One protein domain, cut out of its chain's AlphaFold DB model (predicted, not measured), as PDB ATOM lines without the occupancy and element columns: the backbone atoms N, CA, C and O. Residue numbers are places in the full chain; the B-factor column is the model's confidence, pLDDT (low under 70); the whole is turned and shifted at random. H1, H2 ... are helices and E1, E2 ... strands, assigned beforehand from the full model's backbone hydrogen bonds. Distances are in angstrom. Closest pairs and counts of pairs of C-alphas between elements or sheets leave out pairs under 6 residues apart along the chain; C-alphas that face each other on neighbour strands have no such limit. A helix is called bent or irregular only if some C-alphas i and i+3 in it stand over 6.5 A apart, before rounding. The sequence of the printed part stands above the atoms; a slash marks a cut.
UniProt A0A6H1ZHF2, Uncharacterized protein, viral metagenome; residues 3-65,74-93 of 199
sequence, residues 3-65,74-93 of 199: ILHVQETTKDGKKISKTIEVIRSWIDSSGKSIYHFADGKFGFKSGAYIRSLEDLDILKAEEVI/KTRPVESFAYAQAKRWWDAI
ATOM      1  N   ILE A   3     -10.808 -14.482 -37.277       96.31
ATOM      2  CA  ILE A   3      -9.448 -14.303 -36.769       96.31
ATOM      3  C   ILE A   3      -9.313 -15.153 -35.508       96.31
ATOM      4  O   ILE A   3     -10.094 -15.001 -34.568       96.31
ATOM      5  N   LEU A   4      -8.343 -16.063 -35.496       94.94
ATOM      6  CA  LEU A   4      -8.028 -16.897 -34.343       94.94
ATOM      7  C   LEU A   4      -6.755 -16.395 -33.673       94.94
ATOM      8  O   LEU A   4      -5.725 -16.229 -34.325       94.94
ATOM      9  N   HIS A   5      -6.812 -16.225 -32.354       95.56
ATOM     10  CA  HIS A   5      -5.631 -16.015 -31.526       95.56
ATOM     11  C   HIS A   5      -5.215 -17.351 -30.917       95.56
ATOM     12  O   HIS A   5      -5.934 -17.942 -30.107       95.56
ATOM     13  N   VAL A   6      -4.057 -17.842 -31.332       94.38
ATOM     14  CA  VAL A   6      -3.494 -19.115 -30.895       94.38
ATOM     15  C   VAL A   6      -2.337 -18.816 -29.960       94.38
ATOM     16  O   VAL A   6      -1.476 -17.998 -30.277       94.38
ATOM     17  N   GLN A   7      -2.327 -19.446 -28.791       94.75
ATOM     18  CA  GLN A   7      -1.163 -19.408 -27.914       94.75
ATOM     19  C   GLN A   7      -0.237 -20.564 -28.275       94.75
ATOM     20  O   GLN A   7      -0.663 -21.717 -28.294       94.75
ATOM     21  N   GLU A   8       1.019 -20.246 -28.546       91.50
ATOM     22  CA  GLU A   8       2.076 -21.214 -28.805       91.50
ATOM     23  C   GLU A   8       3.154 -21.056 -27.734       91.50
ATOM     24  O   GLU A   8       3.519 -19.945 -27.350       91.50
ATOM     25  N   THR A   9       3.651 -22.170 -27.213       87.69
ATOM     26  CA  THR A   9       4.775 -22.156 -26.279       87.69
ATOM     27  C   THR A   9       6.056 -22.317 -27.085       87.69
ATOM     28  O   THR A   9       6.275 -23.345 -27.722       87.69
ATOM     29  N   THR A  10       6.894 -21.283 -27.074       84.56
ATOM     30  CA  THR A  10       8.215 -21.298 -27.716       84.56
ATOM     31  C   THR A  10       9.159 -22.305 -27.058       84.56
ATOM     32  O   THR A  10       8.880 -22.828 -25.979       84.56
ATOM     33  N   LYS A  11      10.309 -22.555 -27.703       76.19
ATOM     34  CA  LYS A  11      11.367 -23.441 -27.186       76.19
ATOM     35  C   LYS A  11      11.826 -23.046 -25.771       76.19
ATOM     36  O   LYS A  11      12.078 -23.932 -24.968       76.19
ATOM     37  N   ASP A  12      11.804 -21.754 -25.443       82.81
ATOM     38  CA  ASP A  12      12.226 -21.219 -24.139       82.81
ATOM     39  C   ASP A  12      11.114 -21.256 -23.069       82.81
ATOM     40  O   ASP A  12      11.210 -20.604 -22.030       82.81
ATOM     41  N   GLY A  13       9.990 -21.931 -23.337       86.50
ATOM     42  CA  GLY A  13       8.832 -21.976 -22.436       86.50
ATOM     43  C   GLY A  13       7.993 -20.690 -22.416       86.50
ATOM     44  O   GLY A  13       6.947 -20.635 -21.766       86.50
ATOM     45  N   LYS A  14       8.395 -19.651 -23.159       92.81
ATOM     46  CA  LYS A  14       7.629 -18.407 -23.284       92.81
ATOM     47  C   LYS A  14       6.393 -18.630 -24.151       92.81
ATOM     48  O   LYS A  14       6.499 -19.122 -25.275       92.81
ATOM     49  N   LYS A  15       5.228 -18.206 -23.659       94.12
ATOM     50  CA  LYS A  15       3.988 -18.173 -24.444       94.12
ATOM     51  C   LYS A  15       4.022 -16.989 -25.408       94.12
ATOM     52  O   LYS A  15       4.171 -15.845 -24.980       94.12
ATOM     53  N   ILE A  16       3.867 -17.263 -26.693       94.75
ATOM     54  CA  ILE A  16       3.641 -16.268 -27.740       94.75
ATOM     55  C   ILE A  16       2.199 -16.381 -28.230       94.75
ATOM     56  O   ILE A  16       1.606 -17.458 -28.212       94.75
ATOM     57  N   SER A  17       1.618 -15.260 -28.650       94.38
ATOM     58  CA  SER A  17       0.320 -15.257 -29.319       94.38
ATOM     59  C   SER A  17       0.537 -15.074 -30.813       94.38
ATOM     60  O   SER A  17       1.225 -14.148 -31.238       94.38
ATOM     61  N   LYS A  18      -0.043 -15.975 -31.598       93.88
ATOM     62  CA  LYS A  18      -0.067 -15.934 -33.053       93.88
ATOM     63  C   LYS A  18      -1.490 -15.658 -33.510       93.88
ATOM     64  O   LYS A  18      -2.438 -16.259 -33.006       93.88
ATOM     65  N   THR A  19      -1.626 -14.772 -34.481       95.31
ATOM     66  CA  THR A  19      -2.906 -14.482 -35.123       95.31
ATOM     67  C   THR A  19      -2.980 -15.249 -36.433       95.31
ATOM     68  O   THR A  19      -2.029 -15.227 -37.214       95.31
ATOM     69  N   ILE A  20      -4.084 -15.956 -36.656       95.50
ATOM     70  CA  ILE A  20      -4.316 -16.753 -37.860       95.50
ATOM     71  C   ILE A  20      -5.663 -16.361 -38.456       95.50
ATOM     72  O   ILE A  20      -6.683 -16.379 -37.768       95.50
ATOM     73  N   GLU A  21      -5.666 -16.026 -39.739       97.31
ATOM     74  CA  GLU A  21      -6.885 -15.717 -40.478       97.31
ATOM     75  C   GLU A  21      -7.461 -16.989 -41.103       97.31
ATOM     76  O   GLU A  21      -6.778 -17.741 -41.801       97.31
ATOM     77  N   VAL A  22      -8.741 -17.233 -40.840       97.25
ATOM     78  CA  VAL A  22      -9.466 -18.440 -41.236       97.25
ATOM     79  C   VAL A  22     -10.683 -18.054 -42.065       97.25
ATOM     80  O   VAL A  22     -11.488 -17.198 -41.692       97.25
ATOM     81  N   ILE A  23     -10.862 -18.717 -43.201       97.31
ATOM     82  CA  ILE A  23     -12.054 -18.575 -44.036       97.31
ATOM     83  C   ILE A  23     -13.188 -19.429 -43.467       97.31
ATOM     84  O   ILE A  23     -14.316 -18.946 -43.335       97.31
ATOM     85  N   ARG A  24     -12.895 -20.694 -43.139       97.00
ATOM     86  CA  ARG A  24     -13.865 -21.682 -42.650       97.00
ATOM     87  C   ARG A  24     -13.183 -22.765 -41.806       97.00
ATOM     88  O   ARG A  24     -12.006 -23.046 -42.007       97.00
ATOM     89  N   SER A  25     -13.940 -23.393 -40.909       96.94
ATOM     90  CA  SER A  25     -13.518 -24.563 -40.136       96.94
ATOM     91  C   SER A  25     -14.555 -25.684 -40.207       96.94
ATOM     92  O   SER A  25     -15.750 -25.413 -40.339       96.94
ATOM     93  N   TRP A  26     -14.100 -26.923 -40.055       97.12
ATOM     94  CA  TRP A  26     -14.922 -28.129 -39.959       97.12
ATOM     95  C   TRP A  26     -14.520 -28.896 -38.704       97.12
ATOM     96  O   TRP A  26     -13.337 -28.922 -38.371       97.12
ATOM     97  N   ILE A  27     -15.496 -29.475 -38.004       96.75
ATOM     98  CA  ILE A  27     -15.299 -30.241 -36.766       96.75
ATOM     99  C   ILE A  27     -16.126 -31.524 -36.874       96.75
ATOM    100  O   ILE A  27     -17.290 -31.450 -37.266       96.75
ATOM    101  N   ASP A  28     -15.531 -32.676 -36.568       94.19
ATOM    102  CA  ASP A  28     -16.237 -33.957 -36.536       94.19
ATOM    103  C   ASP A  28     -16.700 -34.310 -35.115       94.19
ATOM    104  O   ASP A  28     -16.438 -33.600 -34.141       94.19
ATOM    105  N   SER A  29     -17.392 -35.440 -34.982       90.75
ATOM    106  CA  SER A  29     -17.860 -35.946 -33.689       90.75
ATOM    107  C   SER A  29     -16.735 -36.404 -32.754       90.75
ATOM    108  O   SER A  29     -16.973 -36.532 -31.555       90.75
ATOM    109  N   SER A  30     -15.517 -36.622 -33.263       92.81
ATOM    110  CA  SER A  30     -14.337 -36.926 -32.446       92.81
ATOM    111  C   SER A  30     -13.690 -35.669 -31.850       92.81
ATOM    112  O   SER A  30     -12.819 -35.767 -30.986       92.81
ATOM    113  N   GLY A  31     -14.111 -34.480 -32.298       93.56
ATOM    114  CA  GLY A  31     -13.504 -33.199 -31.942       93.56
ATOM    115  C   GLY A  31     -12.291 -32.835 -32.804       93.56
ATOM    116  O   GLY A  31     -11.679 -31.782 -32.588       93.56
ATOM    117  N   LYS A  32     -11.945 -33.656 -33.805       94.69
ATOM    118  CA  LYS A  32     -10.947 -33.300 -34.815       94.69
ATOM    119  C   LYS A  32     -11.467 -32.106 -35.599       94.69
ATOM    120  O   LYS A  32     -12.646 -32.035 -35.937       94.69
ATOM    121  N   SER A  33     -10.584 -31.152 -35.882       96.88
ATOM    122  CA  SER A  33     -10.953 -29.940 -36.607       96.88
ATOM    123  C   SER A  33      -9.937 -29.567 -37.676       96.88
ATOM    124  O   SER A  33      -8.731 -29.596 -37.431       96.88
ATOM    125  N   ILE A  34     -10.444 -29.195 -38.850       97.69
ATOM    126  CA  ILE A  34      -9.664 -28.703 -39.989       97.69
ATOM    127  C   ILE A  34     -10.080 -27.268 -40.291       97.69
ATOM    128  O   ILE A  34     -11.255 -26.913 -40.205       97.69
ATOM    129  N   TYR A  35      -9.106 -26.441 -40.642       97.94
ATOM    130  CA  TYR A  35      -9.250 -25.017 -40.908       97.94
ATOM    131  C   TYR A  35      -8.760 -24.733 -42.324       97.94
ATOM    132  O   TYR A  35      -7.693 -25.201 -42.716       97.94
ATOM    133  N   HIS A  36      -9.543 -23.964 -43.077       97.94
ATOM    134  CA  HIS A  36      -9.137 -23.371 -44.346       97.94
ATOM    135  C   HIS A  36      -8.676 -21.945 -44.064       97.94
ATOM    136  O   HIS A  36      -9.487 -21.081 -43.707       97.94
ATOM    137  N   PHE A  37      -7.374 -21.722 -44.162       97.69
ATOM    138  CA  PHE A  37      -6.733 -20.447 -43.868       97.69
ATOM    139  C   PHE A  37      -6.935 -19.438 -45.002       97.69
ATOM    140  O   PHE A  37      -7.225 -19.807 -46.140       97.69
ATOM    141  N   ALA A  38      -6.788 -18.149 -44.691       97.19
ATOM    142  CA  ALA A  38      -6.929 -17.069 -45.671       97.19
ATOM    143  C   ALA A  38      -5.910 -17.146 -46.822       97.19
ATOM    144  O   ALA A  38      -6.183 -16.654 -47.912       97.19
ATOM    145  N   ASP A  39      -4.774 -17.814 -46.608       95.69
ATOM    146  CA  ASP A  39      -3.746 -18.058 -47.624       95.69
ATOM    147  C   ASP A  39      -4.010 -19.305 -48.494       95.69
ATOM    148  O   ASP A  39      -3.144 -19.722 -49.263       95.69
ATOM    149  N   GLY A  40      -5.201 -19.905 -48.384       95.69
ATOM    150  CA  GLY A  40      -5.631 -21.054 -49.184       95.69
ATOM    151  C   GLY A  40      -5.132 -22.409 -48.680       95.69
ATOM    152  O   GLY A  40      -5.373 -23.428 -49.327       95.69
ATOM    153  N   LYS A  41      -4.434 -22.450 -47.540       96.88
ATOM    154  CA  LYS A  41      -3.926 -23.696 -46.951       96.88
ATOM    155  C   LYS A  41      -4.969 -24.378 -46.076       96.88
ATOM    156  O   LYS A  41      -5.853 -23.731 -45.510       96.88
ATOM    157  N   PHE A  42      -4.800 -25.685 -45.898       97.81
ATOM    158  CA  PHE A  42      -5.587 -26.482 -44.964       97.81
ATOM    159  C   PHE A  42      -4.706 -27.023 -43.836       97.81
ATOM    160  O   PHE A  42      -3.594 -27.504 -44.067       97.81
ATOM    161  N   GLY A  43      -5.207 -26.954 -42.606       97.50
ATOM    162  CA  GLY A  43      -4.465 -27.413 -41.436       97.50
ATOM    163  C   GLY A  43      -5.275 -27.400 -40.147       97.50
ATOM    164  O   GLY A  43      -6.502 -27.331 -40.157       97.50
ATOM    165  N   PHE A  44      -4.577 -27.476 -39.021       96.94
ATOM    166  CA  PHE A  44      -5.147 -27.542 -37.677       96.94
ATOM    167  C   PHE A  44      -5.175 -26.172 -36.999       96.94
ATOM    168  O   PHE A  44      -4.487 -25.244 -37.413       96.94
ATOM    169  N   LYS A  45      -5.903 -26.047 -35.881       95.25
ATOM    170  CA  LYS A  45      -6.022 -24.787 -35.120       95.25
ATOM    171  C   LYS A  45      -4.668 -24.164 -34.749       95.25
ATOM    172  O   LYS A  45      -4.575 -22.950 -34.650       95.25
ATOM    173  N   SER A  46      -3.632 -24.978 -34.550       91.62
ATOM    174  CA  SER A  46      -2.265 -24.525 -34.252       91.62
ATOM    175  C   SER A  46      -1.568 -23.819 -35.425       91.62
ATOM    176  O   SER A  46      -0.527 -23.194 -35.240       91.62
ATOM    177  N   GLY A  47      -2.115 -23.921 -36.638       91.50
ATOM    178  CA  GLY A  47      -1.449 -23.540 -37.881       91.50
ATOM    179  C   GLY A  47      -0.561 -24.641 -38.467       91.50
ATOM    180  O   GLY A  47       0.087 -24.398 -39.481       91.50
ATOM    181  N   ALA A  48      -0.521 -25.832 -37.857       93.94
ATOM    182  CA  ALA A  48       0.138 -26.998 -38.442       93.94
ATOM    183  C   ALA A  48      -0.622 -27.480 -39.688       93.94
ATOM    184  O   ALA A  48      -1.853 -27.450 -39.707       93.94
ATOM    185  N   TYR A  49       0.103 -27.947 -40.704       96.00
ATOM    186  CA  TYR A  49      -0.486 -28.548 -41.906       96.00
ATOM    187  C   TYR A  49      -1.162 -29.881 -41.582       96.00
ATOM    188  O   TYR A  49      -0.817 -30.525 -40.597       96.00
ATOM    189  N   ILE A  50      -2.109 -30.320 -42.413       97.00
ATOM    190  CA  ILE A  50      -2.596 -31.706 -42.342       97.00
ATOM    191  C   ILE A  50      -1.461 -32.697 -42.629       97.00
ATOM    192  O   ILE A  50      -0.555 -32.380 -43.398       97.00
ATOM    193  N   ARG A  51      -1.486 -33.885 -42.024       96.19
ATOM    194  CA  ARG A  51      -0.437 -34.912 -42.168       96.19
ATOM    195  C   ARG A  51      -0.647 -35.783 -43.390       96.19
ATOM    196  O   ARG A  51       0.323 -36.218 -44.004       96.19
ATOM    197  N   SER A  52      -1.901 -36.059 -43.716       97.06
ATOM    198  CA  SER A  52      -2.251 -36.961 -44.803       97.06
ATOM    199  C   SER A  52      -3.591 -36.589 -45.431       97.06
ATOM    200  O   SER A  52      -4.330 -35.757 -44.905       97.06
ATOM    201  N   LEU A  53      -3.916 -37.198 -46.573       95.25
ATOM    202  CA  LEU A  53      -5.167 -36.908 -47.276       95.25
ATOM    203  C   LEU A  53      -6.391 -37.347 -46.454       95.25
ATOM    204  O   LEU A  53      -7.431 -36.697 -46.507       95.25
ATOM    205  N   GLU A  54      -6.248 -38.392 -45.640       96.19
ATOM    206  CA  GLU A  54      -7.278 -38.901 -44.726       96.19
ATOM    207  C   GLU A  54      -7.668 -37.864 -43.662       96.19
ATOM    208  O   GLU A  54      -8.780 -37.895 -43.133       96.19
ATOM    209  N   ASP A  55      -6.805 -36.885 -43.364       95.62
ATOM    210  CA  ASP A  55      -7.182 -35.775 -42.489       95.62
ATOM    211  C   ASP A  55      -8.306 -34.912 -43.070       95.62
ATOM    212  O   ASP A  55      -9.037 -34.277 -42.306       95.62
ATOM    213  N   LEU A  56      -8.476 -34.917 -44.394       95.75
ATOM    214  CA  LEU A  56      -9.525 -34.185 -45.099       95.75
ATOM    215  C   LEU A  56     -10.861 -34.931 -45.132       95.75
ATOM    216  O   LEU A  56     -11.841 -34.349 -45.589       95.75
ATOM    217  N   ASP A  57     -10.953 -36.163 -44.624       94.31
ATOM    218  CA  ASP A  57     -12.199 -36.945 -44.653       94.31
ATOM    219  C   ASP A  57     -13.357 -36.259 -43.922       94.31
ATOM    220  O   ASP A  57     -14.505 -36.380 -44.335       94.31
ATOM    221  N   ILE A  58     -13.046 -35.434 -42.923       93.94
ATOM    222  CA  ILE A  58     -13.989 -34.534 -42.242       93.94
ATOM    223  C   ILE A  58     -14.708 -33.549 -43.179       93.94
ATOM    224  O   ILE A  58     -15.767 -33.022 -42.846       93.94
ATOM    225  N   LEU A  59     -14.128 -33.260 -44.344       94.06
ATOM    226  CA  LEU A  59     -14.723 -32.383 -45.347       94.06
ATOM    227  C   LEU A  59     -15.692 -33.132 -46.260       94.06
ATOM    228  O   LEU A  59     -16.392 -32.476 -47.037       94.06
ATOM    229  N   LYS A  60     -15.726 -34.470 -46.236       92.75
ATOM    230  CA  LYS A  60     -16.696 -35.241 -47.019       92.75
ATOM    231  C   LYS A  60     -18.092 -34.940 -46.482       92.75
ATOM    232  O   LYS A  60     -18.314 -34.882 -45.277       92.75
ATOM    233  N   ALA A  61     -19.021 -34.683 -47.393       86.25
ATOM    234  CA  ALA A  61     -20.419 -34.534 -47.026       86.25
ATOM    235  C   ALA A  61     -21.073 -35.916 -46.982       86.25
ATOM    236  O   ALA A  61     -20.571 -36.872 -47.571       86.25
ATOM    237  N   GLU A  62     -22.208 -36.016 -46.305       90.62
ATOM    238  CA  GLU A  62     -23.039 -37.212 -46.336       90.62
ATOM    239  C   GLU A  62     -24.246 -36.968 -47.242       90.62
ATOM    240  O   GLU A  62     -24.994 -36.009 -47.061       90.62
ATOM    241  N   GLU A  63     -24.433 -37.836 -48.230       90.94
ATOM    242  CA  GLU A  63     -25.626 -37.863 -49.071       90.94
ATOM    243  C   GLU A  63     -26.562 -38.963 -48.570       90.94
ATOM    244  O   GLU A  63     -26.149 -40.117 -48.431       90.94
ATOM    245  N   VAL A  64     -27.825 -38.622 -48.315       92.19
ATOM    246  CA  VAL A  64     -28.860 -39.601 -47.960       92.19
ATOM    247  C   VAL A  64     -29.243 -40.387 -49.215       92.19
ATOM    248  O   VAL A  64     -29.762 -39.826 -50.172       92.19
ATOM    249  N   ILE A  65     -29.002 -41.697 -49.202       95.56
ATOM    250  CA  ILE A  65     -29.289 -42.619 -50.316       95.56
ATOM    251  C   ILE A  65     -30.527 -43.489 -50.077       95.56
ATOM    252  O   ILE A  65     -30.843 -44.358 -50.888       95.56
ATOM    253  N   LYS A  74     -30.074 -43.670 -44.340       93.50
ATOM    254  CA  LYS A  74     -28.879 -44.344 -44.839       93.50
ATOM    255  C   LYS A  74     -28.089 -43.324 -45.644       93.50
ATOM    256  O   LYS A  74     -28.567 -42.873 -46.683       93.50
ATOM    257  N   THR A  75     -26.898 -42.971 -45.181       93.38
ATOM    258  CA  THR A  75     -26.023 -42.020 -45.868       93.38
ATOM    259  C   THR A  75     -24.848 -42.719 -46.551       93.38
ATOM    260  O   THR A  75     -24.489 -43.850 -46.212       93.38
ATOM    261  N   ARG A  76     -24.262 -42.062 -47.554       88.50
ATOM    262  CA  ARG A  76     -22.938 -42.389 -48.098       88.50
ATOM    263  C   ARG A  76     -22.062 -41.135 -48.104       88.50
ATOM    264  O   ARG A  76     -22.594 -40.041 -48.300       88.50
ATOM    265  N   PRO A  77     -20.738 -41.271 -47.952       87.81
ATOM    266  CA  PRO A  77     -19.841 -40.141 -48.115       87.81
ATOM    267  C   PRO A  77     -19.807 -39.700 -49.583       87.81
ATOM    268  O   PRO A  77     -19.671 -40.522 -50.490       87.81
ATOM    269  N   VAL A  78     -19.897 -38.394 -49.806       91.31
ATOM    270  CA  VAL A  78     -19.727 -37.738 -51.104       91.31
ATOM    271  C   VAL A  78     -18.683 -36.633 -50.995       91.31
ATOM    272  O   VAL A  78     -18.527 -35.983 -49.956       91.31
ATOM    273  N   GLU A  79     -17.937 -36.414 -52.075       92.25
ATOM    274  CA  GLU A  79     -16.952 -35.336 -52.122       92.25
ATOM    275  C   GLU A  79     -17.668 -33.983 -52.093       92.25
ATOM    276  O   GLU A  79     -18.371 -33.606 -53.030       92.25
ATOM    277  N   SER A  80     -17.491 -33.231 -51.008       92.88
ATOM    278  CA  SER A  80     -17.981 -31.859 -50.960       92.88
ATOM    279  C   SER A  80     -17.104 -30.944 -51.818       92.88
ATOM    280  O   SER A  80     -15.935 -31.227 -52.087       92.88
ATOM    281  N   PHE A  81     -17.625 -29.770 -52.175       93.62
ATOM    282  CA  PHE A  81     -16.828 -28.732 -52.836       93.62
ATOM    283  C   PHE A  81     -15.585 -28.320 -52.021       93.62
ATOM    284  O   PHE A  81     -14.550 -27.968 -52.588       93.62
ATOM    285  N   ALA A  82     -15.671 -28.369 -50.689       94.25
ATOM    286  CA  ALA A  82     -14.536 -28.088 -49.815       94.25
ATOM    287  C   ALA A  82     -13.484 -29.201 -49.886       94.25
ATOM    288  O   ALA A  82     -12.300 -28.899 -50.012       94.25
ATOM    289  N   TYR A  83     -13.915 -30.467 -49.875       96.12
ATOM    290  CA  TYR A  83     -13.023 -31.613 -50.046       96.12
ATOM    291  C   TYR A  83     -12.303 -31.557 -51.397       96.12
ATOM    292  O   TYR A  83     -11.084 -31.678 -51.445       96.12
ATOM    293  N   ALA A  84     -13.026 -31.282 -52.486       95.62
ATOM    294  CA  ALA A  84     -12.438 -31.180 -53.821       95.62
ATOM    295  C   ALA A  84     -11.374 -30.068 -53.914       95.62
ATOM    296  O   ALA A  84     -10.322 -30.271 -54.522       95.62
ATOM    297  N   GLN A  85     -11.608 -28.904 -53.296       96.44
ATOM    298  CA  GLN A  85     -10.604 -27.835 -53.215       96.44
ATOM    299  C   GLN A  85      -9.394 -28.237 -52.372       96.44
ATOM    300  O   GLN A  85      -8.261 -28.050 -52.814       96.44
ATOM    301  N   ALA A  86      -9.623 -28.813 -51.190       97.06
ATOM    302  CA  ALA A  86      -8.552 -29.241 -50.301       97.06
ATOM    303  C   ALA A  86      -7.692 -30.337 -50.946       97.06
ATOM    304  O   ALA A  86      -6.468 -30.274 -50.886       97.06
ATOM    305  N   LYS A  87      -8.319 -31.284 -51.655       97.19
ATOM    306  CA  LYS A  87      -7.628 -32.317 -52.430       97.19
ATOM    307  C   LYS A  87      -6.774 -31.713 -53.546       97.19
ATOM    308  O   LYS A  87      -5.617 -32.087 -53.685       97.19
ATOM    309  N   ARG A  88      -7.299 -30.743 -54.307       97.31
ATOM    310  CA  ARG A  88      -6.515 -30.036 -55.340       97.31
ATOM    311  C   ARG A  88      -5.307 -29.312 -54.748       97.31
ATOM    312  O   ARG A  88      -4.225 -29.389 -55.317       97.31
ATOM    313  N   TRP A  89      -5.481 -28.627 -53.618       97.56
ATOM    314  CA  TRP A  89      -4.369 -27.997 -52.903       97.56
ATOM    315  C   TRP A  89      -3.338 -29.033 -52.436       97.56
ATOM    316  O   TRP A  89      -2.139 -28.830 -52.632       97.56
ATOM    317  N   TRP A  90      -3.796 -30.149 -51.863       97.81
ATOM    318  CA  TRP A  90      -2.941 -31.235 -51.386       97.81
ATOM    319  C   TRP A  90      -2.083 -31.826 -52.504       97.81
ATOM    320  O   TRP A  90      -0.862 -31.896 -52.358       97.81
ATOM    321  N   ASP A  91      -2.725 -32.176 -53.621       97.56
ATOM    322  CA  ASP A  91      -2.081 -32.752 -54.804       97.56
ATOM    323  C   ASP A  91      -1.094 -31.763 -55.452       97.56
ATOM    324  O   ASP A  91      -0.077 -32.181 -55.998       97.56
ATOM    325  N   ALA A  92      -1.371 -30.453 -55.382       97.75
ATOM    326  CA  ALA A  92      -0.517 -29.422 -55.967       97.75
ATOM    327  C   ALA A  92       0.718 -29.095 -55.109       97.75
ATOM    328  O   ALA A  92       1.834 -29.080 -55.623       97.75
ATOM    329  N   ILE A  93       0.522 -28.776 -53.824       97.81
ATOM    330  CA  ILE A  93       1.594 -28.287 -52.933       97.81
ATOM    331  C   ILE A  93       1.463 -28.757 -51.480       97.81
ATOM    332  O   ILE A  93       2.460 -28.775 -50.757       97.81
TER     333      ILE A  93
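What this domain is: This is residues 3 to 65 and 74 to 93 of the 199 residues of an uncharacterized protein of viral metagenome (UniProt A0A6H1ZHF2). The printed part is a long, loose shape with a two-stranded ribbon at each end: E1 with residues 15 to 21 of E2 at one end, E4 with E5 at the other. Between them E2 bends sharply at residue 23 to pair with short E3, whose centre is the nearest to the mean of the C-alphas; H1 and H2 pack side by side, H1 grazing the sheet of E1, E2 and E3 with its residues 55 to 59, and residues 38 to 52, a long stretch with no named element, lie 4 to 13 A from that mean. There are 83 residues printed, with five named strands and two named helices in the order E1, E2, E3, H1, E4, E5, H2, and the class is mixed, helices and strands. The antiparallel sheets run E1, E2, E3 and E4, E5. The radius of gyration of the C-alphas is 14.7 A, and they span 53 by 29 by 22 A.

Where its parts are: E1, residues 3 to 9, begins at C-alpha 3 at (-9.448, -14.303, -36.769) and is 19.3 A long. E2, residues 15 to 27, measures 25.9 A and bends by 101 degrees at residue 23. E3, residues 33 to 37, is 12.7 A long. H1, residues 53 to 59, begins at C-alpha 53 at (-5.167, -36.908, -47.276), measures 10.7 A, and is only just irregular: C-alphas 55 and 58 are 6.9 A apart. E4, residues 61 to 65, is 12.4 A long and E5, residues 74 to 78, 12.9 A. H2, residues 81 to 93, is 18.4 A long and ends at C-alpha 93 at (1.594, -28.287, -52.933).

How they stand to each other: E1, E2 and E3 form a meander, each strand the antiparallel neighbour of the one before, in a sheet that is only just strongly twisted, its C-alphas up to 4.5 A off the best plane. The pairing is staggered. E2 pairs with E1 over residues 15 to 21, in a hairpin with N 6 and O 18 at 2.8 A. It pairs with E3 over residues 22 to 27, in a second hairpin with N 26 and O 34 at 2.8 A. Residues 35 to 36 of E3 also pair, antiparallel, with residues 42 to 43. H1 is on this sheet but only grazes it, with residues 55 to 59; the closest C-alphas of E2 and H1 are those of Trp 26 and Ile 58, 6.9 A apart. H1 and H2 touch at a shallow tilt of 22 degrees, opposite ways; their closest C-alphas, those of Leu 59 and Tyr 83, are 5.1 A apart. H2 and E3 are only just apart, at 8.4 A. E4 and E5 are antiparallel, with N 63 and O 76 at 2.9 A, and both are apart from E1, E2 and E3. Every O i to N i+4 pair is within hydrogen-bond range in H2; in H1 it is 0 of 3, against 3 of 4 O i to N i+3 pairs.

The domain as a whole: The C-alphas of Asp 12 and Ile 65, the two farthest apart, are 53.5 A from each other. Residues 66 to 73, the link across the cut from E4 to E5, are not printed, and C-alphas 65 and 74 are 5.8 A apart. Of the links that are printed whole, E3 to H1 is long, with 15 residues, and the others are tight. The mean pLDDT of the printed part is 94.3, and no printed residue is under 70.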